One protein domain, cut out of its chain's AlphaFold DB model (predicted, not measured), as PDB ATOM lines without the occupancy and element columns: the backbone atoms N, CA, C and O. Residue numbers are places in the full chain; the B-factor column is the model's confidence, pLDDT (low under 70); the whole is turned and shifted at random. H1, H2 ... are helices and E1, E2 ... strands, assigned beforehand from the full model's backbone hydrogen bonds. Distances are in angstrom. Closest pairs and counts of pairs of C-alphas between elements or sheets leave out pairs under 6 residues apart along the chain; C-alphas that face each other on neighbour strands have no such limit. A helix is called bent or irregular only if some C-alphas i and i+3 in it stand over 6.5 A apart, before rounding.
ATOM      1  N   THR A  23      -8.768  45.952  36.526       95.88
ATOM      2  CA  THR A  23     -10.066  46.146  35.871       95.88
ATOM      3  C   THR A  23     -10.586  44.824  35.279       95.88
ATOM      4  O   THR A  23      -9.816  43.876  35.112       95.88
ATOM      5  N   PRO A  24     -11.877  44.714  34.923       95.50
ATOM      6  CA  PRO A  24     -12.395  43.518  34.249       95.50
ATOM      7  C   PRO A  24     -11.627  43.154  32.965       95.50
ATOM      8  O   PRO A  24     -11.275  41.994  32.756       95.50
ATOM      9  N   LEU A  25     -11.267  44.158  32.159       96.12
ATOM     10  CA  LEU A  25     -10.460  43.983  30.950       96.12
ATOM     11  C   LEU A  25      -9.049  43.477  31.292       96.12
ATOM     12  O   LEU A  25      -8.540  42.553  30.657       96.12
ATOM     13  N   ASP A  26      -8.443  44.012  32.353       97.00
ATOM     14  CA  ASP A  26      -7.152  43.527  32.835       97.00
ATOM     15  C   ASP A  26      -7.210  42.058  33.256       97.00
ATOM     16  O   ASP A  26      -6.317  41.272  32.941       97.00
ATOM     17  N   LYS A  27      -8.281  41.669  33.947       96.06
ATOM     18  CA  LYS A  27      -8.501  40.295  34.401       96.06
ATOM     19  C   LYS A  27      -8.664  39.328  33.232       96.06
ATOM     20  O   LYS A  27      -8.121  38.229  33.311       96.06
ATOM     21  N   LEU A  28      -9.294  39.748  32.132       97.06
ATOM     22  CA  LEU A  28      -9.337  38.969  30.891       97.06
ATOM     23  C   LEU A  28      -7.937  38.708  30.332       97.06
ATOM     24  O   LEU A  28      -7.598  37.562  30.024       97.06
ATOM     25  N   ILE A  29      -7.097  39.739  30.249       97.88
ATOM     26  CA  ILE A  29      -5.717  39.605  29.760       97.88
ATOM     27  C   ILE A  29      -4.901  38.701  30.695       97.88
ATOM     28  O   ILE A  29      -4.241  37.770  30.237       97.88
ATOM     29  N   ILE A  30      -4.981  38.933  32.008       97.56
ATOM     30  CA  ILE A  30      -4.272  38.153  33.030       97.56
ATOM     31  C   ILE A  30      -4.700  36.684  32.983       97.56
ATOM     32  O   ILE A  30      -3.846  35.801  33.015       97.56
ATOM     33  N   PHE A  31      -5.998  36.396  32.875       96.19
ATOM     34  CA  PHE A  31      -6.498  35.024  32.802       96.19
ATOM     35  C   PHE A  31      -6.001  34.297  31.544       96.19
ATOM     36  O   PHE A  31      -5.546  33.155  31.623       96.19
ATOM     37  N   ASN A  32      -6.010  34.962  30.386       96.31
ATOM     38  CA  ASN A  32      -5.490  34.382  29.146       96.31
ATOM     39  C   ASN A  32      -3.964  34.193  29.188       96.31
ATOM     40  O   ASN A  32      -3.459  33.144  28.786       96.31
ATOM     41  N   ALA A  33      -3.227  35.141  29.770       97.31
ATOM     42  CA  ALA A  33      -1.788  35.021  29.996       97.31
ATOM     43  C   ALA A  33      -1.436  33.884  30.974       97.31
ATOM     44  O   ALA A  33      -0.377  33.266  30.856       97.31
ATOM     45  N   TYR A  34      -2.319  33.578  31.933       96.56
ATOM     46  CA  TYR A  34      -2.134  32.485  32.902       96.56
ATOM     47  C   TYR A  34      -2.175  31.130  32.200       96.56
ATOM     48  O   TYR A  34      -1.442  30.212  32.564       96.56
ATOM     49  N   ARG A  35      -3.010  31.034  31.164       94.56
ATOM     50  CA  ARG A  35      -3.189  29.849  30.325       94.56
ATOM     51  C   ARG A  35      -2.216  29.785  29.141       94.56
ATOM     52  O   ARG A  35      -2.324  28.852  28.355       94.56
ATOM     53  N   ASN A  36      -1.281  30.734  29.019       94.50
ATOM     54  CA  ASN A  36      -0.362  30.849  27.880       94.50
ATOM     55  C   ASN A  36      -1.101  30.919  26.524       94.50
ATOM     56  O   ASN A  36      -0.795  30.183  25.585       94.50
ATOM     57  N   MET A  37      -2.135  31.762  26.454       94.06
ATOM     58  CA  MET A  37      -3.002  31.866  25.279       94.06
ATOM     59  C   MET A  37      -2.515  32.913  24.277       94.06
ATOM     60  O   MET A  37      -1.904  33.925  24.629       94.06
ATOM     61  N   PHE A  38      -2.835  32.665  23.008       94.00
ATOM     62  CA  PHE A  38      -2.684  33.625  21.920       94.00
ATOM     63  C   PHE A  38      -3.970  34.447  21.765       94.00
ATOM     64  O   PHE A  38      -5.060  33.884  21.737       94.00
ATOM     65  N   LEU A  39      -3.865  35.768  21.641       95.06
ATOM     66  CA  LEU A  39      -4.997  36.642  21.336       95.06
ATOM     67  C   LEU A  39      -4.766  37.318  19.976       95.06
ATOM     68  O   LEU A  39      -3.852  38.140  19.886       95.06
ATOM     69  N   PRO A  40      -5.577  37.037  18.937       93.31
ATOM     70  CA  PRO A  40      -5.410  37.581  17.584       93.31
ATOM     71  C   PRO A  40      -5.932  39.026  17.465       93.31
ATOM     72  O   PRO A  40      -6.684  39.351  16.554       93.31
ATOM     73  N   LEU A  41      -5.580  39.894  18.418       94.06
ATOM     74  CA  LEU A  41      -6.177  41.227  18.555       94.06
ATOM     75  C   LEU A  41      -5.994  42.093  17.300       94.06
ATOM     76  O   LEU A  41      -6.954  42.697  16.836       94.06
ATOM     77  N   ASN A  42      -4.791  42.114  16.716       89.81
ATOM     78  CA  ASN A  42      -4.521  42.899  15.507       89.81
ATOM     79  C   ASN A  42      -5.303  42.352  14.298       89.81
ATOM     80  O   ASN A  42      -5.738  43.117  13.445       89.81
ATOM     81  N   GLY A  43      -5.498  41.033  14.237       88.00
ATOM     82  CA  GLY A  43      -6.238  40.354  13.175       88.00
ATOM     83  C   GLY A  43      -7.759  40.433  13.299       88.00
ATOM     84  O   GLY A  43      -8.432  39.830  12.469       88.00
ATOM     85  N   MET A  44      -8.293  41.105  14.325       91.06
ATOM     86  CA  MET A  44      -9.735  41.300  14.526       91.06
ATOM     87  C   MET A  44     -10.220  42.714  14.193       91.06
ATOM     88  O   MET A  44     -11.425  42.902  14.111       91.06
ATOM     89  N   LEU A  45      -9.329  43.694  14.004       90.12
ATOM     90  CA  LEU A  45      -9.733  45.069  13.684       90.12
ATOM     91  C   LEU A  45     -10.381  45.136  12.298       90.12
ATOM     92  O   LEU A  45      -9.785  44.695  11.312       90.12
ATOM     93  N   ILE A  46     -11.585  45.700  12.218       87.75
ATOM     94  CA  ILE A  46     -12.359  45.735  10.976       87.75
ATOM     95  C   ILE A  46     -12.067  47.046  10.247       87.75
ATOM     96  O   ILE A  46     -12.334  48.138  10.740       87.75
ATOM     97  N   ALA A  47     -11.517  46.955   9.035       81.31
ATOM     98  CA  ALA A  47     -11.210  48.147   8.255       81.31
ATOM     99  C   ALA A  47     -12.494  48.942   7.923       81.31
ATOM    100  O   ALA A  47     -13.506  48.333   7.555       81.31
ATOM    101  N   PRO A  48     -12.461  50.287   7.987       70.31
ATOM    102  CA  PRO A  48     -13.600  51.111   7.606       70.31
ATOM    103  C   PRO A  48     -14.059  50.805   6.177       70.31
ATOM    104  O   PRO A  48     -13.253  50.805   5.245       70.31
ATOM    105  N   ASN A  49     -15.361  50.589   5.992       75.69
ATOM    106  CA  ASN A  49     -15.962  50.362   4.682       75.69
ATOM    107  C   ASN A  49     -17.085  51.377   4.441       75.69
ATOM    108  O   ASN A  49     -18.071  51.420   5.172       75.69
ATOM    109  N   GLN A  50     -16.924  52.192   3.394       72.06
ATOM    110  CA  GLN A  50     -17.836  53.287   3.041       72.06
ATOM    111  C   GLN A  50     -19.221  52.812   2.570       72.06
ATOM    112  O   GLN A  50     -20.130  53.626   2.450       72.06
ATOM    113  N   GLN A  51     -19.385  51.516   2.290       79.94
ATOM    114  CA  GLN A  51     -20.651  50.925   1.848       79.94
ATOM    115  C   GLN A  51     -21.528  50.435   3.011       79.94
ATOM    116  O   GLN A  51     -22.629  49.946   2.774       79.94
ATOM    117  N   LEU A  52     -21.049  50.534   4.255       86.50
ATOM    118  CA  LEU A  52     -21.796  50.100   5.431       86.50
ATOM    119  C   LEU A  52     -22.838  51.137   5.847       86.50
ATOM    120  O   LEU A  52     -22.581  52.343   5.841       86.50
ATOM    121  N   ASP A  53     -24.006  50.654   6.264       90.75
ATOM    122  CA  ASP A  53     -25.003  51.494   6.917       90.75
ATOM    123  C   ASP A  53     -24.515  52.001   8.287       90.75
ATOM    124  O   ASP A  53     -23.532  51.528   8.871       90.75
ATOM    125  N   PHE A  54     -25.208  53.019   8.798       91.25
ATOM    126  CA  PHE A  54     -24.840  53.681  10.047       91.25
ATOM    127  C   PHE A  54     -24.841  52.735  11.254       91.25
ATOM    128  O   PHE A  54     -23.954  52.827  12.101       91.25
ATOM    129  N   GLU A  55     -25.798  51.810  11.321       92.88
ATOM    130  CA  GLU A  55     -25.909  50.849  12.419       92.88
ATOM    131  C   GLU A  55     -24.722  49.875  12.427       92.88
ATOM    132  O   GLU A  55     -24.062  49.700  13.453       92.88
ATOM    133  N   SER A  56     -24.376  49.317  11.268       92.81
ATOM    134  CA  SER A  56     -23.231  48.424  11.093       92.81
ATOM    135  C   SER A  56     -21.921  49.128  11.445       92.81
ATOM    136  O   SER A  56     -21.083  48.560  12.150       92.81
ATOM    137  N   MET A  57     -21.760  50.391  11.036       92.19
ATOM    138  CA  MET A  57     -20.606  51.206  11.428       92.19
ATOM    139  C   MET A  57     -20.526  51.409  12.946       92.19
ATOM    140  O   MET A  57     -19.443  51.305  13.519       92.19
ATOM    141  N   GLN A  58     -21.646  51.670  13.628       93.25
ATOM    142  CA  GLN A  58     -21.657  51.815  15.088       93.25
ATOM    143  C   GLN A  58     -21.283  50.516  15.810       93.25
ATOM    144  O   GLN A  58     -20.525  50.558  16.779       93.25
ATOM    145  N   ILE A  59     -21.781  49.369  15.338       94.19
ATOM    146  CA  ILE A  59     -21.440  48.059  15.906       94.19
ATOM    147  C   ILE A  59     -19.936  47.795  15.758       94.19
ATOM    148  O   ILE A  59     -19.291  47.429  16.743       94.19
ATOM    149  N   ILE A  60     -19.373  48.035  14.569       93.12
ATOM    150  CA  ILE A  60     -17.933  47.892  14.310       93.12
ATOM    151  C   ILE A  60     -17.120  48.825  15.207       93.12
ATOM    152  O   ILE A  60     -16.202  48.362  15.870       93.12
ATOM    153  N   ASN A  61     -17.486  50.105  15.306       93.75
ATOM    154  CA  ASN A  61     -16.753  51.065  16.136       93.75
ATOM    155  C   ASN A  61     -16.715  50.646  17.615       93.75
ATOM    156  O   ASN A  61     -15.674  50.748  18.260       93.75
ATOM    157  N   CYS A  62     -17.832  50.151  18.156       95.19
ATOM    158  CA  CYS A  62     -17.882  49.635  19.527       95.19
ATOM    159  C   CYS A  62     -17.001  48.391  19.710       95.19
ATOM    160  O   CYS A  62     -16.353  48.234  20.745       95.19
ATOM    161  N   PHE A  63     -16.987  47.498  18.719       95.31
ATOM    162  CA  PHE A  63     -16.142  46.310  18.739       95.31
ATOM    163  C   PHE A  63     -14.654  46.680  18.669       95.31
ATOM    164  O   PHE A  63     -13.877  46.259  19.527       95.31
ATOM    165  N   ASP A  64     -14.267  47.528  17.719       94.44
ATOM    166  CA  ASP A  64     -12.889  47.977  17.542       94.44
ATOM    167  C   ASP A  64     -12.382  48.776  18.750       94.44
ATOM    168  O   ASP A  64     -11.230  48.593  19.140       94.44
ATOM    169  N   ASP A  65     -13.218  49.589  19.414       96.00
ATOM    170  CA  ASP A  65     -12.839  50.258  20.672       96.00
ATOM    171  C   ASP A  65     -12.438  49.240  21.751       96.00
ATOM    172  O   ASP A  65     -11.384  49.373  22.383       96.00
ATOM    173  N   LEU A  66     -13.222  48.169  21.927       95.38
ATOM    174  CA  LEU A  66     -12.876  47.093  22.855       95.38
ATOM    175  C   LEU A  66     -11.537  46.440  22.476       95.38
ATOM    176  O   LEU A  66     -10.684  46.244  23.349       95.38
ATOM    177  N   ILE A  67     -11.328  46.118  21.194       95.94
ATOM    178  CA  ILE A  67     -10.083  45.496  20.719       95.94
ATOM    179  C   ILE A  67      -8.883  46.430  20.926       95.94
ATOM    180  O   ILE A  67      -7.851  46.004  21.449       95.94
ATOM    181  N   MET A  68      -9.016  47.716  20.607       96.19
ATOM    182  CA  MET A  68      -7.965  48.716  20.800       96.19
ATOM    183  C   MET A  68      -7.616  48.905  22.278       96.19
ATOM    184  O   MET A  68      -6.436  48.998  22.635       96.19
ATOM    185  N   ARG A  69      -8.616  48.883  23.167       97.31
ATOM    186  CA  ARG A  69      -8.400  48.900  24.621       97.31
ATOM    187  C   ARG A  69      -7.685  47.639  25.107       97.31
ATOM    188  O   ARG A  69      -6.782  47.747  25.935       97.31
ATOM    189  N   LEU A  70      -8.015  46.462  24.569       97.06
ATOM    190  CA  LEU A  70      -7.280  45.221  24.854       97.06
ATOM    191  C   LEU A  70      -5.813  45.324  24.424       97.06
ATOM    192  O   LEU A  70      -4.930  45.017  25.224       97.06
ATOM    193  N   ILE A  71      -5.538  45.812  23.210       96.62
ATOM    194  CA  ILE A  71      -4.172  46.009  22.700       96.62
ATOM    195  C   ILE A  71      -3.390  46.973  23.600       96.62
ATOM    196  O   ILE A  71      -2.265  46.674  24.008       96.62
ATOM    197  N   SER A  72      -3.989  48.117  23.941       97.62
ATOM    198  CA  SER A  72      -3.375  49.119  24.818       97.62
ATOM    199  C   SER A  72      -3.040  48.538  26.196       97.62
ATOM    200  O   SER A  72      -1.914  48.671  26.680       97.62
ATOM    201  N   ASN A  73      -3.973  47.797  26.802       97.81
ATOM    202  CA  ASN A  73      -3.756  47.190  28.113       97.81
ATOM    203  C   ASN A  73      -2.718  46.060  28.074       97.81
ATOM    204  O   ASN A  73      -1.933  45.952  29.014       97.81
ATOM    205  N   VAL A  74      -2.644  45.265  26.999       97.94
ATOM    206  CA  VAL A  74      -1.570  44.270  26.813       97.94
ATOM    207  C   VAL A  74      -0.201  44.956  26.815       97.94
ATOM    208  O   VAL A  74       0.689  44.530  27.556       97.94
ATOM    209  N   LYS A  75      -0.039  46.041  26.043       97.38
ATOM    210  CA  LYS A  75       1.219  46.806  25.976       97.38
ATOM    211  C   LYS A  75       1.597  47.380  27.342       97.38
ATOM    212  O   LYS A  75       2.696  47.119  27.829       97.38
ATOM    213  N   ARG A  76       0.651  48.046  28.010       97.56
ATOM    214  CA  ARG A  76       0.837  48.586  29.364       97.56
ATOM    215  C   ARG A  76       1.258  47.504  30.366       97.56
ATOM    216  O   ARG A  76       2.213  47.684  31.114       97.56
ATOM    217  N   MET A  77       0.587  46.352  30.382       97.62
ATOM    218  CA  MET A  77       0.925  45.262  31.309       97.62
ATOM    219  C   MET A  77       2.292  44.627  31.040       97.62
ATOM    220  O   MET A  77       2.937  44.144  31.978       97.62
ATOM    221  N   ASN A  78       2.720  44.606  29.778       97.38
ATOM    222  CA  ASN A  78       4.056  44.172  29.390       97.38
ATOM    223  C   ASN A  78       5.126  45.143  29.925       97.38
ATOM    224  O   ASN A  78       6.098  44.711  30.546       97.38
ATOM    225  N   GLU A  79       4.908  46.454  29.789       97.00
ATOM    226  CA  GLU A  79       5.780  47.498  30.356       97.00
ATOM    227  C   GLU A  79       5.842  47.437  31.891       97.00
ATOM    228  O   GLU A  79       6.918  47.524  32.492       97.00
ATOM    229  N   GLU A  80       4.702  47.192  32.541       95.19
ATOM    230  CA  GLU A  80       4.587  47.010  33.994       95.19
ATOM    231  C   GLU A  80       5.165  45.669  34.493       95.19
ATOM    232  O   GLU A  80       5.230  45.432  35.707       95.19
ATOM    233  N   ARG A  81       5.621  44.799  33.578       95.38
ATOM    234  CA  ARG A  81       6.172  43.457  33.847       95.38
ATOM    235  C   ARG A  81       5.202  42.536  34.591       95.38
ATOM    236  O   ARG A  81       5.621  41.666  35.359       95.38
ATOM    237  N   ILE A  82       3.902  42.727  34.380       96.50
ATOM    238  CA  ILE A  82       2.859  41.830  34.891       96.50
ATOM    239  C   ILE A  82       2.861  40.542  34.063       96.50
ATOM    240  O   ILE A  82       2.844  39.440  34.619       96.50
ATOM    241  N   LEU A  83       2.964  40.692  32.745       97.56
ATOM    242  CA  LEU A  83       3.059  39.625  31.754       97.56
ATOM    243  C   LEU A  83       4.191  39.915  30.764       97.56
ATOM    244  O   LEU A  83       4.751  41.007  30.753       97.56
ATOM    245  N   PHE A  84       4.496  38.926  29.938       97.38
ATOM    246  CA  PHE A  84       5.276  39.041  28.718       97.38
ATOM    247  C   PHE A  84       4.324  38.883  27.534       97.38
ATOM    248  O   PHE A  84       3.571  37.907  27.474       97.38
ATOM    249  N   ALA A  85       4.353  39.840  26.614       96.62
ATOM    250  CA  ALA A  85       3.604  39.789  25.367       96.62
ATOM    251  C   ALA A  85       4.586  39.671  24.198       96.62
ATOM    252  O   ALA A  85       5.412  40.559  23.990       96.62
ATOM    253  N   TYR A  86       4.500  38.572  23.451       94.88
ATOM    254  CA  TYR A  86       5.225  38.397  22.196       94.88
ATOM    255  C   TYR A  86       4.273  38.670  21.036       94.88
ATOM    256  O   TYR A  86       3.231  38.023  20.934       94.88
ATOM    257  N   GLU A  87       4.610  39.646  20.200       91.12
ATOM    258  CA  GLU A  87       3.830  39.966  19.010       91.12
ATOM    259  C   GLU A  87       4.059  38.892  17.937       91.12
ATOM    260  O   GLU A  87       5.184  38.639  17.513       91.12
ATOM    261  N   GLU A  88       2.975  38.243  17.523       87.25
ATOM    262  CA  GLU A  88       2.912  37.358  16.360       87.25
ATOM    263  C   GLU A  88       2.137  38.078  15.240       87.25
ATOM    264  O   GLU A  88       1.459  39.073  15.492       87.25
ATOM    265  N   HIS A  89       2.187  37.564  14.005       75.62
ATOM    266  CA  HIS A  89       1.668  38.232  12.797       75.62
ATOM    267  C   HIS A  89       0.274  38.883  12.913       75.62
ATOM    268  O   HIS A  89       0.017  39.870  12.230       75.62
ATOM    269  N   TYR A  90      -0.614  38.365  13.771       82.50
ATOM    270  CA  TYR A  90      -1.995  38.844  13.910       82.50
ATOM    271  C   TYR A  90      -2.406  39.142  15.356       82.50
ATOM    272  O   TYR A  90      -3.589  39.325  15.636       82.50
ATOM    273  N   GLY A  91      -1.468  39.191  16.304       91.56
ATOM    274  CA  GLY A  91      -1.820  39.413  17.703       91.56
ATOM    275  C   GLY A  91      -0.689  39.131  18.677       91.56
ATOM    276  O   GLY A  91       0.478  39.303  18.352       91.56
ATOM    277  N   TYR A  92      -1.032  38.691  19.886       95.19
ATOM    278  CA  TYR A  92      -0.072  38.551  20.978       95.19
ATOM    279  C   TYR A  92      -0.163  37.174  21.620       95.19
ATOM    280  O   TYR A  92      -1.235  36.755  22.062       95.19
ATOM    281  N   ARG A  93       0.974  36.490  21.746       96.19
ATOM    282  CA  ARG A  93       1.114  35.382  22.690       96.19
ATOM    283  C   ARG A  93       1.417  35.949  24.065       96.19
ATOM    284  O   ARG A  93       2.387  36.687  24.238       96.19
ATOM    285  N   LEU A  94       0.575  35.608  25.032       97.12
ATOM    286  CA  LEU A  94       0.642  36.162  26.376       97.12
ATOM    287  C   LEU A  94       1.133  35.117  27.367       97.12
ATOM    288  O   LEU A  94       0.557  34.038  27.475       97.12
ATOM    289  N   VAL A  95       2.146  35.474  28.150       97.06
ATOM    290  CA  VAL A  95       2.663  34.638  29.235       97.06
ATOM    291  C   VAL A  95       2.737  35.461  30.505       97.06
ATOM    292  O   VAL A  95       3.385  36.500  30.555       97.06
ATOM    293  N   LEU A  96       2.093  35.000  31.568       96.81
ATOM    294  CA  LEU A  96       2.167  35.666  32.863       96.81
ATOM    295  C   LEU A  96       3.595  35.634  33.431       96.81
ATOM    296  O   LEU A  96       4.289  34.621  33.353       96.81
ATOM    297  N   SER A  97       4.036  36.726  34.061       96.44
ATOM    298  CA  SER A  97       5.333  36.721  34.743       96.44
ATOM    299  C   SER A  97       5.346  35.701  35.886       96.44
ATOM    300  O   SER A  97       4.329  35.442  36.537       96.44
ATOM    301  N   SER A  98       6.524  35.144  36.184       94.06
ATOM    302  CA  SER A  98       6.677  34.079  37.188       94.06
ATOM    303  C   SER A  98       6.123  34.458  38.566       94.06
ATOM    304  O   SER A  98       5.566  33.611  39.268       94.06
ATOM    305  N   GLN A  99       6.230  35.736  38.943       92.56
ATOM    306  CA  GLN A  99       5.693  36.270  40.193       92.56
ATOM    307  C   GLN A  99       4.167  36.153  40.263       92.56
ATOM    308  O   GLN A  99       3.636  35.673  41.266       92.56
ATOM    309  N   PHE A 100       3.464  36.601  39.225       95.31
ATOM    310  CA  PHE A 100       2.005  36.580  39.200       95.31
ATOM    311  C   PHE A 100       1.468  35.171  38.921       95.31
ATOM    312  O   PHE A 100       0.525  34.756  39.592       95.31
ATOM    313  N   TYR A 101       2.118  34.402  38.039       95.38
ATOM    314  CA  TYR A 101       1.791  32.991  37.817       95.38
ATOM    315  C   TYR A 101       1.847  32.196  39.127       95.38
ATOM    316  O   TYR A 101       0.867  31.562  39.509       95.38
ATOM    317  N   SER A 102       2.958  32.294  39.870       93.19
ATOM    318  CA  SER A 102       3.120  31.592  41.153       93.19
ATOM    319  C   SER A 102       2.057  32.003  42.170       93.19
ATOM    320  O   SER A 102       1.568  31.166  42.922       93.19
ATOM    321  N   LEU A 103       1.696  33.290  42.202       93.06
ATOM    322  CA  LEU A 103       0.684  33.807  43.118       93.06
ATOM    323  C   LEU A 103      -0.712  33.245  42.819       93.06
ATOM    324  O   LEU A 103      -1.398  32.847  43.757       93.06
ATOM    325  N   ILE A 104      -1.121  33.215  41.547       94.50
ATOM    326  CA  ILE A 104      -2.416  32.658  41.126       94.50
ATOM    327  C   ILE A 104      -2.426  31.142  41.350       94.50
ATOM    328  O   ILE A 104      -3.364  30.614  41.936       94.50
ATOM    329  N   HIS A 105      -1.353  30.452  40.957       93.31
ATOM    330  CA  HIS A 105      -1.233  29.000  41.074       93.31
ATOM    331  C   HIS A 105      -1.279  28.506  42.531       93.31
ATOM    332  O   HIS A 105      -1.874  27.475  42.814       93.31
ATOM    333  N   GLN A 106      -0.672  29.240  43.470       93.12
ATOM    334  CA  GLN A 106      -0.613  28.854  44.889       93.12
ATOM    335  C   GLN A 106      -1.824  29.318  45.709       93.12
ATOM    336  O   GLN A 106      -1.943  28.956  46.879       93.12
ATOM    337  N   ASN A 107      -2.692  30.167  45.151       92.69
ATOM    338  CA  ASN A 107      -3.818  30.744  45.873       92.69
ATOM    339  C   ASN A 107      -5.133  30.463  45.146       92.69
ATOM    340  O   ASN A 107      -5.598  31.256  44.327       92.69
ATOM    341  N   GLU A 108      -5.767  29.357  45.528       93.00
ATOM    342  CA  GLU A 108      -7.040  28.913  44.958       93.00
ATOM    343  C   GLU A 108      -8.161  29.952  45.078       93.00
ATOM    344  O   GLU A 108      -9.014  30.036  44.199       93.00
ATOM    345  N   LYS A 109      -8.151  30.802  46.115       93.88
ATOM    346  CA  LYS A 109      -9.133  31.888  46.226       93.88
ATOM    347  C   LYS A 109      -8.950  32.914  45.104       93.88
ATOM    348  O   LYS A 109      -9.921  33.233  44.428       93.88
ATOM    349  N   ILE A 110      -7.716  33.371  44.870       93.12
ATOM    350  CA  ILE A 110      -7.399  34.312  43.779       93.12
ATOM    351  C   ILE A 110      -7.762  33.697  42.426       93.12
ATOM    352  O   ILE A 110      -8.372  34.360  41.594       93.12
ATOM    353  N   LYS A 111      -7.408  32.428  42.210       94.00
ATOM    354  CA  LYS A 111      -7.705  31.717  40.963       94.00
ATOM    355  C   LYS A 111      -9.212  31.630  40.695       94.00
ATOM    356  O   LYS A 111      -9.642  31.931  39.585       94.00
ATOM    357  N   LYS A 112     -10.012  31.268  41.704       94.44
ATOM    358  CA  LYS A 112     -11.480  31.192  41.594       94.44
ATOM    359  C   LYS A 112     -12.119  32.558  41.356       94.44
ATOM    360  O   LYS A 112     -13.013  32.661  40.523       94.44
ATOM    361  N   GLU A 113     -11.666  33.594  42.062       93.88
ATOM    362  CA  GLU A 113     -12.145  34.969  41.860       93.88
ATOM    363  C   GLU A 113     -11.839  35.451  40.436       93.88
ATOM    364  O   GLU A 113     -12.755  35.881  39.740       93.88
ATOM    365  N   LEU A 114     -10.601  35.264  39.962       94.44
ATOM    366  CA  LEU A 114     -10.195  35.618  38.600       94.44
ATOM    367  C   LEU A 114     -11.046  34.901  37.543       94.44
ATOM    368  O   LEU A 114     -11.497  35.532  36.594       94.44
ATOM    369  N   MET A 115     -11.289  33.598  37.713       93.75
ATOM    370  CA  MET A 115     -12.114  32.808  36.794       93.75
ATOM    371  C   MET A 115     -13.564  33.306  36.756       93.75
ATOM    372  O   MET A 115     -14.114  33.516  35.676       93.75
ATOM    373  N   LYS A 116     -14.165  33.548  37.929       94.44
ATOM    374  CA  LYS A 116     -15.542  34.043  38.052       94.44
ATOM    375  C   LYS A 116     -15.706  35.420  37.413       94.44
ATOM    376  O   LYS A 116     -16.623  35.626  36.627       94.44
ATOM    377  N   GLU A 117     -14.831  36.362  37.753       93.75
ATOM    378  CA  GLU A 117     -14.893  37.728  37.228       93.75
ATOM    379  C   GLU A 117     -14.627  37.764  35.723       93.75
ATOM    380  O   GLU A 117     -15.292  38.504  35.003       93.75
ATOM    381  N   ASN A 118     -13.712  36.923  35.230       94.75
ATOM    382  CA  ASN A 118     -13.460  36.793  33.802       94.75
ATOM    383  C   ASN A 118     -14.680  36.243  33.048       94.75
ATOM    384  O   ASN A 118     -15.085  36.814  32.038       94.75
ATOM    385  N   LYS A 119     -15.301  35.169  33.556       95.25
ATOM    386  CA  LYS A 119     -16.532  34.607  32.980       95.25
ATOM    387  C   LYS A 119     -17.656  35.647  32.950       95.25
ATOM    388  O   LYS A 119     -18.342  35.773  31.939       95.25
ATOM    389  N   GLN A 120     -17.811  36.418  34.027       95.44
ATOM    390  CA  GLN A 120     -18.816  37.479  34.107       95.44
ATOM    391  C   GLN A 120     -18.556  38.593  33.083       95.44
ATOM    392  O   GLN A 120     -19.463  38.964  32.349       95.44
ATOM    393  N   PHE A 121     -17.315  39.075  32.965       96.31
ATOM    394  CA  PHE A 121     -16.963  40.107  31.985       96.31
ATOM    395  C   PHE A 121     -17.172  39.640  30.538       96.31
ATOM    396  O   PHE A 121     -17.696  40.382  29.711       96.31
ATOM    397  N   ILE A 122     -16.814  38.390  30.230       97.12
ATOM    398  CA  ILE A 122     -17.075  37.810  28.909       97.12
ATOM    399  C   ILE A 122     -18.573  37.790  28.616       97.12
ATOM    400  O   ILE A 122     -18.984  38.157  27.520       97.12
ATOM    401  N   LYS A 123     -19.387  37.381  29.590       95.75
ATOM    402  CA  LYS A 123     -20.840  37.326  29.445       95.75
ATOM    403  C   LYS A 123     -21.469  38.700  29.230       95.75
ATOM    404  O   LYS A 123     -22.351  38.813  28.382       95.75
ATOM    405  N   ASP A 124     -21.050  39.695  30.001       95.56
ATOM    406  CA  ASP A 124     -21.721  40.996  30.039       95.56
ATOM    407  C   ASP A 124     -21.255  41.933  28.920       95.56
ATOM    408  O   ASP A 124     -22.050  42.720  28.416       95.56
ATOM    409  N   GLU A 125     -19.991  41.827  28.501       95.38
ATOM    410  CA  GLU A 125     -19.353  42.821  27.627       95.38
ATOM    411  C   GLU A 125     -18.851  42.199  26.316       95.38
ATOM    412  O   GLU A 125     -19.215  42.638  25.226       95.38
ATOM    413  N   VAL A 126     -18.045  41.133  26.392       96.88
ATOM    414  CA  VAL A 126     -17.344  40.591  25.208       96.88
ATOM    415  C   VAL A 126     -18.285  39.815  24.285       96.88
ATOM    416  O   VAL A 126     -18.341  40.077  23.082       96.88
ATOM    417  N   TYR A 127     -19.030  38.850  24.828       97.31
ATOM    418  CA  TYR A 127     -19.910  37.984  24.049       97.31
ATOM    419  C   TYR A 127     -21.038  38.758  23.361       97.31
ATOM    420  O   TYR A 127     -21.238  38.518  22.172       97.31
ATOM    421  N   PRO A 128     -21.756  39.694  24.016       96.94
ATOM    422  CA  PRO A 128     -22.811  40.453  23.351       96.94
ATOM    423  C   PRO A 128     -22.303  41.255  22.151       96.94
ATOM    424  O   PRO A 128     -22.978  41.290  21.124       96.94
ATOM    425  N   LEU A 129     -21.109  41.851  22.243       96.12
ATOM    426  CA  LEU A 129     -20.495  42.570  21.124       96.12
ATOM    427  C   LEU A 129     -20.117  41.622  19.984       96.12
ATOM    428  O   LEU A 129     -20.512  41.855  18.843       96.12
ATOM    429  N   CYS A 130     -19.438  40.511  20.290       96.00
ATOM    430  CA  CYS A 130     -19.083  39.508  19.280       96.00
ATOM    431  C   CYS A 130     -20.332  38.911  18.613       96.00
ATOM    432  O   CYS A 130     -20.360  38.707  17.405       96.00
ATOM    433  N   LYS A 131     -21.392  38.667  19.389       96.75
ATOM    434  CA  LYS A 131     -22.670  38.163  18.884       96.75
ATOM    435  C   LYS A 131     -23.325  39.161  17.928       96.75
ATOM    436  O   LYS A 131     -23.716  38.749  16.847       96.75
ATOM    437  N   LYS A 132     -23.380  40.455  18.268       96.06
ATOM    438  CA  LYS A 132     -23.913  41.503  17.371       96.06
ATOM    439  C   LYS A 132     -23.144  41.597  16.052       96.06
ATOM    440  O   LYS A 132     -23.761  41.720  15.001       96.06
ATOM    441  N   ILE A 133     -21.814  41.512  16.115       94.00
ATOM    442  CA  ILE A 133     -20.940  41.483  14.934       94.00
ATOM    443  C   ILE A 133     -21.296  40.304  14.019       94.00
ATOM    444  O   ILE A 133     -21.408  40.478  12.811       94.00
ATOM    445  N   ILE A 134     -21.502  39.115  14.594       95.06
ATOM    446  CA  ILE A 134     -21.840  37.905  13.837       95.06
ATOM    447  C   ILE A 134     -23.281  37.929  13.315       95.06
ATOM    448  O   ILE A 134     -23.516  37.482  12.200       95.06
ATOM    449  N   GLU A 135     -24.247  38.428  14.091       95.25
ATOM    450  CA  GLU A 135     -25.671  38.443  13.718       95.25
ATOM    451  C   GLU A 135     -26.002  39.434  12.595       95.25
ATOM    452  O   GLU A 135     -26.991  39.238  11.892       95.25
ATOM    453  N   SER A 136     -25.188  40.475  12.400       93.00
ATOM    454  CA  SER A 136     -25.324  41.357  11.241       93.00
ATOM    455  C   SER A 136     -24.831  40.645   9.983       93.00
ATOM    456  O   SER A 136     -23.631  40.433   9.821       93.00
ATOM    457  N   GLU A 137     -25.740  40.310   9.064       89.88
ATOM    458  CA  GLU A 137     -25.386  39.668   7.788       89.88
ATOM    459  C   GLU A 137     -24.382  40.507   6.985       89.88
ATOM    460  O   GLU A 137     -23.426  39.970   6.427       89.88
ATOM    461  N   THR A 138     -24.550  41.832   6.977       89.88
ATOM    462  CA  THR A 138     -23.642  42.766   6.301       89.88
ATOM    463  C   THR A 138     -22.223  42.672   6.864       89.88
ATOM    464  O   THR A 138     -21.260  42.550   6.103       89.88
ATOM    465  N   ILE A 139     -22.080  42.696   8.194       91.38
ATOM    466  CA  ILE A 139     -20.770  42.603   8.850       91.38
ATOM    467  C   ILE A 139     -20.201  41.193   8.684       91.38
ATOM    468  O   ILE A 139     -19.030  41.042   8.350       91.38
ATOM    469  N   PHE A 140     -21.011  40.152   8.851       91.19
ATOM    470  CA  PHE A 140     -20.577  38.769   8.692       91.19
ATOM    471  C   PHE A 140     -20.000  38.504   7.295       91.19
ATOM    472  O   PHE A 140     -18.893  37.976   7.177       91.19
ATOM    473  N   ASN A 141     -20.687  38.959   6.243       88.12
ATOM    474  CA  ASN A 141     -20.201  38.868   4.867       88.12
ATOM    475  C   ASN A 141     -18.868  39.613   4.686       88.12
ATOM    476  O   ASN A 141     -17.963  39.107   4.024       88.12
ATOM    477  N   LEU A 142     -18.706  40.783   5.315       87.25
ATOM    478  CA  LEU A 142     -17.437  41.517   5.307       87.25
ATOM    479  C   LEU A 142     -16.306  40.715   5.975       87.25
ATOM    480  O   LEU A 142     -15.197  40.656   5.444       87.25
ATOM    481  N   LEU A 143     -16.579  40.063   7.110       86.94
ATOM    482  CA  LEU A 143     -15.597  39.242   7.831       86.94
ATOM    483  C   LEU A 143     -15.157  38.005   7.031       86.94
ATOM    484  O   LEU A 143     -14.013  37.562   7.180       86.94
ATOM    485  N   GLN A 144     -16.040  37.460   6.188       82.44
ATOM    486  CA  GLN A 144     -15.746  36.330   5.300       82.44
ATOM    487  C   GLN A 144     -14.870  36.715   4.096       82.44
ATOM    488  O   GLN A 144     -14.128  35.878   3.590       82.44
ATOM    489  N   GLN A 145     -14.932  37.965   3.628       75.56
ATOM    490  CA  GLN A 145     -14.371  38.381   2.333       75.56
ATOM    491  C   GLN A 145     -12.843  38.577   2.285       75.56
ATOM    492  O   GLN A 145     -12.323  38.897   1.221       75.56
ATOM    493  N   SER A 146     -12.107  38.372   3.385       57.75
ATOM    494  CA  SER A 146     -10.634  38.480   3.463       57.75
ATOM    495  C   SER A 146     -10.043  39.664   2.672       57.75
ATOM    496  O   SER A 146      -9.557  39.515   1.550       57.75
ATOM    497  N   GLN A 147     -10.020  40.857   3.266       50.31
ATOM    498  CA  GLN A 147      -9.214  41.954   2.730       50.31
ATOM    499  C   GLN A 147      -7.718  41.671   2.962       50.31
ATOM    500  O   GLN A 147      -7.171  42.080   3.979       50.31
ATOM    501  N   GLN A 148      -7.066  40.941   2.049       42.44
ATOM    502  CA  GLN A 148      -5.765  41.281   1.439       42.44
ATOM    503  C   GLN A 148      -5.194  40.100   0.620       42.44
ATOM    504  O   GLN A 148      -5.178  38.968   1.100       42.44
ATOM    505  N   PRO A 149      -4.634  40.351  -0.580       38.59
ATOM    506  CA  PRO A 149      -4.077  39.338  -1.482       38.59
ATOM    507  C   PRO A 149      -2.666  38.870  -1.071       38.59
ATOM    508  O   PRO A 149      -1.801  38.677  -1.921       38.59
ATOM    509  N   ASN A 150      -2.408  38.687   0.228       43.34
ATOM    510  CA  ASN A 150      -1.180  38.057   0.713       43.34
ATOM    511  C   ASN A 150      -1.519  36.665   1.246       43.34
ATOM    512  O   ASN A 150      -2.277  36.519   2.201       43.34
ATOM    513  N   ILE A 151      -0.917  35.655   0.617       44.94
ATOM    514  CA  ILE A 151      -1.235  34.212   0.626       44.94
ATOM    515  C   ILE A 151      -1.294  33.546   2.028       44.94
ATOM    516  O   ILE A 151      -1.671  32.388   2.136       44.94
ATOM    517  N   ASN A 152      -1.015  34.269   3.118       48.53
ATOM    518  CA  ASN A 152      -0.931  33.725   4.479       48.53
ATOM    519  C   ASN A 152      -1.814  34.430   5.533       48.53
ATOM    520  O   ASN A 152      -1.664  34.138   6.719       48.53
ATOM    521  N   ALA A 153      -2.705  35.357   5.157       51.78
ATOM    522  CA  ALA A 153      -3.551  36.064   6.124       51.78
ATOM    523  C   ALA A 153      -4.709  35.189   6.638       51.78
ATOM    524  O   ALA A 153      -5.540  34.734   5.855       51.78
ATOM    525  N   THR A 154      -4.797  34.984   7.960       56.53
ATOM    526  CA  THR A 154      -6.016  34.441   8.580       56.53
ATOM    527  C   THR A 154      -7.163  35.424   8.315       56.53
ATOM    528  O   THR A 154      -7.011  36.604   8.640       56.53
ATOM    529  N   PRO A 155      -8.306  34.986   7.754       68.06
ATOM    530  CA  PRO A 155      -9.475  35.847   7.591       68.06
ATOM    531  C   PRO A 155      -9.894  36.474   8.930       68.06
ATOM    532  O   PRO A 155      -9.746  35.838   9.975       68.06
ATOM    533  N   LEU A 156     -10.465  37.685   8.909       84.38
ATOM    534  CA  LEU A 156     -11.000  38.366  10.105       84.38
ATOM    535  C   LEU A 156     -11.918  37.442  10.921       84.38
ATOM    536  O   LEU A 156     -11.809  37.363  12.146       84.38
ATOM    537  N   LEU A 157     -12.763  36.673  10.227       87.38
ATOM    538  CA  LEU A 157     -13.629  35.670  10.843       87.38
ATOM    539  C   LEU A 157     -12.844  34.561  11.564       87.38
ATOM    540  O   LEU A 157     -13.212  34.177  12.671       87.38
ATOM    541  N   GLY A 158     -11.731  34.102  10.986       86.81
ATOM    542  CA  GLY A 158     -10.838  33.123  11.607       86.81
ATOM    543  C   GLY A 158     -10.152  33.677  12.859       86.81
ATOM    544  O   GLY A 158     -10.092  32.993  13.881       86.81
ATOM    545  N   SER A 159      -9.708  34.938  12.838       89.19
ATOM    546  CA  SER A 159      -9.190  35.620  14.035       89.19
ATOM    547  C   SER A 159     -10.248  35.700  15.137       89.19
ATOM    548  O   SER A 159      -9.961  35.377  16.290       89.19
ATOM    549  N   LEU A 160     -11.491  36.046  14.794       92.00
ATOM    550  CA  LEU A 160     -12.593  36.070  15.752       92.00
ATOM    551  C   LEU A 160     -12.900  34.670  16.311       92.00
ATOM    552  O   LEU A 160     -13.083  34.522  17.519       92.00
ATOM    553  N   SER A 161     -12.879  33.623  15.480       91.12
ATOM    554  CA  SER A 161     -13.007  32.232  15.936       91.12
ATOM    555  C   SER A 161     -11.899  31.847  16.921       91.12
ATOM    556  O   SER A 161     -12.196  31.348  18.007       91.12
ATOM    557  N   ILE A 162     -10.632  32.127  16.595       91.75
ATOM    558  CA  ILE A 162      -9.487  31.860  17.483       91.75
ATOM    559  C   ILE A 162      -9.651  32.605  18.809       91.75
ATOM    560  O   ILE A 162      -9.429  32.029  19.874       91.75
ATOM    561  N   PHE A 163     -10.058  33.874  18.763       94.69
ATOM    562  CA  PHE A 163     -10.277  34.671  19.963       94.69
ATOM    563  C   PHE A 163     -11.360  34.060  20.852       94.69
ATOM    564  O   PHE A 163     -11.086  33.758  22.013       94.69
ATOM    565  N   MET A 164     -12.549  33.805  20.298       95.38
ATOM    566  CA  MET A 164     -13.688  33.232  21.024       95.38
ATOM    567  C   MET A 164     -13.384  31.836  21.576       95.38
ATOM    568  O   MET A 164     -13.865  31.471  22.652       95.38
ATOM    569  N   HIS A 165     -12.538  31.074  20.882       94.12
ATOM    570  CA  HIS A 165     -12.017  29.817  21.390       94.12
ATOM    571  C   HIS A 165     -11.095  30.010  22.599       94.12
ATOM    572  O   HIS A 165     -11.316  29.427  23.663       94.12
ATOM    573  N   ASN A 166     -10.084  30.869  22.472       93.88
ATOM    574  CA  ASN A 166      -9.048  31.031  23.489       93.88
ATOM    575  C   ASN A 166      -9.584  31.658  24.781       93.88
ATOM    576  O   ASN A 166      -9.208  31.221  25.875       93.88
ATOM    577  N   ILE A 167     -10.540  32.588  24.676       95.62
ATOM    578  CA  ILE A 167     -11.233  33.135  25.851       95.62
ATOM    579  C   ILE A 167     -12.240  32.153  26.467       95.62
ATOM    580  O   ILE A 167     -12.822  32.467  27.498       95.62
ATOM    581  N   GLY A 168     -12.435  30.963  25.887       93.88
ATOM    582  CA  GLY A 168     -13.264  29.897  26.453       93.88
ATOM    583  C   GLY A 168     -14.762  30.029  26.182       93.88
ATOM    584  O   GLY A 168     -15.551  29.395  26.879       93.88
ATOM    585  N   VAL A 169     -15.175  30.831  25.196       96.69
ATOM    586  CA  VAL A 169     -16.586  30.931  24.787       96.69
ATOM    587  C   VAL A 169     -16.989  29.764  23.893       96.69
ATOM    588  O   VAL A 169     -18.078  29.224  24.059       96.69
ATOM    589  N   PHE A 170     -16.121  29.347  22.971       94.88
ATOM    590  CA  PHE A 170     -16.363  28.197  22.098       94.88
ATOM    591  C   PHE A 170     -15.245  27.154  22.212       94.88
ATOM    592  O   PHE A 170     -14.077  27.465  22.417       94.88
ATOM    593  N   ASN A 171     -15.592  25.889  22.026       91.12
ATOM    594  CA  ASN A 171     -14.675  24.765  21.883       91.12
ATOM    595  C   ASN A 171     -14.568  24.416  20.396       91.12
ATOM    596  O   ASN A 171     -15.205  23.485  19.907       91.12
ATOM    597  N   ILE A 172     -13.792  25.214  19.666       85.94
ATOM    598  CA  ILE A 172     -13.637  25.076  18.220       85.94
ATOM    599  C   ILE A 172     -12.546  24.023  17.932       85.94
ATOM    600  O   ILE A 172     -11.446  24.141  18.476       85.94
ATOM    601  N   PRO A 173     -12.821  22.982  17.120       74.25
ATOM    602  CA  PRO A 173     -11.828  21.963  16.789       74.25
ATOM    603  C   PRO A 173     -10.619  22.536  16.028       74.25
ATOM    604  O   PRO A 173     -10.704  23.571  15.376       74.25
ATOM    605  N   VAL A 174      -9.497  21.818  16.128       60.00
ATOM    606  CA  VAL A 174      -8.088  22.264  16.009       60.00
ATOM    607  C   VAL A 174      -7.692  22.978  14.698       60.00
ATOM    608  O   VAL A 174      -6.624  23.583  14.652       60.00
ATOM    609  N   ASP A 175      -8.536  23.018  13.665       65.12
ATOM    610  CA  ASP A 175      -8.214  23.665  12.382       65.12
ATOM    611  C   ASP A 175      -8.808  25.079  12.219       65.12
ATOM    612  O   ASP A 175      -9.447  25.434  11.227       65.12
ATOM    613  N   VAL A 176      -8.607  25.920  13.239       59.75
ATOM    614  CA  VAL A 176      -9.213  27.265  13.329       59.75
ATOM    615  C   VAL A 176      -8.726  28.229  12.242       59.75
ATOM    616  O   VAL A 176      -9.382  29.227  11.955       59.75
ATOM    617  N   LYS A 177      -7.604  27.921  11.584       55.44
ATOM    618  CA  LYS A 177      -7.043  28.753  10.508       55.44
ATOM    619  C   LYS A 177      -7.857  28.694   9.213       55.44
ATOM    620  O   LYS A 177      -7.797  29.639   8.432       55.44
ATOM    621  N   HIS A 178      -8.621  27.622   9.006       60.06
ATOM    622  CA  HIS A 178      -9.440  27.405   7.809       60.06
ATOM    623  C   HIS A 178     -10.946  27.440   8.101       60.06
ATOM    624  O   HIS A 178     -11.763  27.132   7.234       60.06
ATOM    625  N   LEU A 179     -11.328  27.834   9.318       69.81
ATOM    626  CA  LEU A 179     -12.721  27.924   9.719       69.81
ATOM    627  C   LEU A 179     -13.401  29.127   9.064       69.81
ATOM    628  O   LEU A 179     -13.145  30.280   9.401       69.81
ATOM    629  N   ASN A 180     -14.296  28.817   8.131       74.31
ATOM    630  CA  ASN A 180     -15.152  29.773   7.449       74.31
ATOM    631  C   ASN A 180     -16.611  29.296   7.542       74.31
ATOM    632  O   ASN A 180     -17.091  28.625   6.626       74.31
ATOM    633  N   PRO A 181     -17.301  29.528   8.676       83.50
ATOM    634  CA  PRO A 181     -18.700  29.135   8.805       83.50
ATOM    635  C   PRO A 181     -19.538  29.786   7.704       83.50
ATOM    636  O   PRO A 181     -19.347  30.957   7.390       83.50
ATOM    637  N   ALA A 182     -20.462  29.017   7.125       85.19
ATOM    638  CA  ALA A 182     -21.268  29.451   5.986       85.19
ATOM    639  C   ALA A 182     -22.297  30.530   6.353       85.19
ATOM    640  O   ALA A 182     -22.719  31.291   5.487       85.19
ATOM    641  N   SER A 183     -22.691  30.610   7.626       90.88
ATOM    642  CA  SER A 183     -23.679  31.570   8.111       90.88
ATOM    643  C   SER A 183     -23.399  32.034   9.549       90.88
ATOM    644  O   SER A 183     -22.716  31.328  10.307       90.88
ATOM    645  N   PRO A 184     -23.998  33.163   9.979       93.38
ATOM    646  CA  PRO A 184     -24.012  33.576  11.382       93.38
ATOM    647  C   PRO A 184     -24.483  32.474  12.332       93.38
ATOM    648  O   PRO A 184     -23.916  32.264  13.405       93.38
ATOM    649  N   LYS A 185     -25.514  31.730  11.917       94.31
ATOM    650  CA  LYS A 185     -26.093  30.635  12.696       94.31
ATOM    651  C   LYS A 185     -25.090  29.502  12.900       94.31
ATOM    652  O   LYS A 185     -25.014  28.967  14.003       94.31
ATOM    653  N   ASP A 186     -24.319  29.151  11.876       90.56
ATOM    654  CA  ASP A 186     -23.300  28.102  11.985       90.56
ATOM    655  C   ASP A 186     -22.184  28.520  12.943       90.56
ATOM    656  O   ASP A 186     -21.791  27.733  13.802       90.56
ATOM    657  N   PHE A 187     -21.740  29.781  12.868       92.31
ATOM    658  CA  PHE A 187     -20.753  30.330  13.801       92.31
ATOM    659  C   PHE A 187     -21.264  30.282  15.248       92.31
ATOM    660  O   PHE A 187     -20.584  29.797  16.152       92.31
ATOM    661  N   LEU A 188     -22.484  30.768  15.491       93.75
ATOM    662  CA  LEU A 188     -23.050  30.815  16.840       93.75
ATOM    663  C   LEU A 188     -23.379  29.427  17.400       93.75
ATOM    664  O   LEU A 188     -23.562  29.314  18.608       93.75
ATOM    665  N   ASN A 189     -23.418  28.379  16.576       92.81
ATOM    666  CA  ASN A 189     -23.657  26.997  16.999       92.81
ATOM    667  C   ASN A 189     -22.377  26.177  17.199       92.81
ATOM    668  O   ASN A 189     -22.474  24.966  17.409       92.81
ATOM    669  N   PHE A 190     -21.188  26.797  17.184       93.19
ATOM    670  CA  PHE A 190     -19.981  26.088  17.607       93.19
ATOM    671  C   PHE A 190     -20.161  25.443  18.987       93.19
ATOM    672  O   PHE A 190     -20.880  25.994  19.834       93.19
TER     673      PHE A 190
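Overview. This is residues 23 to 190 of the 201 residues of an uncharacterized protein of Helicobacter sp. MIT 05-5294 (UniProt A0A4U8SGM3). A hairpin of two strands, E1 and E2, lies along one side of an elongated helical body; H2 and both arms of the bent helix H4 run along its length. H1 sits between H4a and E2 and meets the far part of H2, while H4b crosses the early part of H2. H5 and H7 gather at H4b's end, H3 makes a corner at H4a's start, and H6 lies nearest the middle. The printed part has 168 residues, with seven named helices and two antiparallel strands in the order H1 H2 E1 E2 H3 H4 H5 H6 H7, and is mostly helix. It is compact, with a radius of gyration of the C-alphas of 16.2 A, and spans 50 by 31 by 31 A.

Along the chain. Find E1 at residues 83 to 88, 15.6 A long, starting at C-alpha 83 (3.059, 39.625, 31.754); E2, residues 91 to 96, returns over 16.1 A. H1 is residues 24 to 34, 15.1 A, from C-alpha 24 at (-12.395, 43.518, 34.249). H2, residues 54 to 79, runs 37.3 A. H3 is residues 98 to 106. H4, residues 108 to 135, was assigned as one helix by its hydrogen bonds but is bent, with C-alphas 124 and 127 6.9 A apart; its arms are H4a, 108 to 124, 24.2 A, and H4b, 127 to 135. H5 is 137 to 144, H6 156 to 166, 15.4 A, and H7 184 to 188, ending at C-alpha 188 (-23.050, 30.815, 16.840).

Arrangement. Look first at the hairpin, where N 84 and O 95 are 2.7 A apart and N 93 and O 86 2.8 A, within hydrogen-bond range. The closest C-alphas of H1 and E2, those of Ala 33 and Leu 94, are 4.5 A apart. H1 touches H4a at Leu 28 and Asn 118, 5.5 A, at a steep tilt of 56 degrees. H1 also touches residues 70 to 74 of H2, closest at Asp 26 and Asn 73, 6.9 A. Farther along, H4b touches residues 59 to 63 of H2, closest at Phe 63 and Leu 129, 6.2 A. H3 and H4a only just touch, and only at the corner, with 3 pairs within 8 A. H5 touches H6 at Leu 143 and Leu 157, 5.1 A, and H7 touches H4b at Ile 134 and Pro 184, 5.4 A. In each helix or arm every O i to N i+4 pair is within hydrogen-bond range.

Size, cuts and confidence. The two C-alphas farthest apart, Gln 51 and Gln 106, are 52.4 A apart. The printed part has no cut. The links H1 to H2, H5 to H6 and H6 to H7 are long. Look for pLDDT under 70 at residues 146 to 155 and 174 to 179.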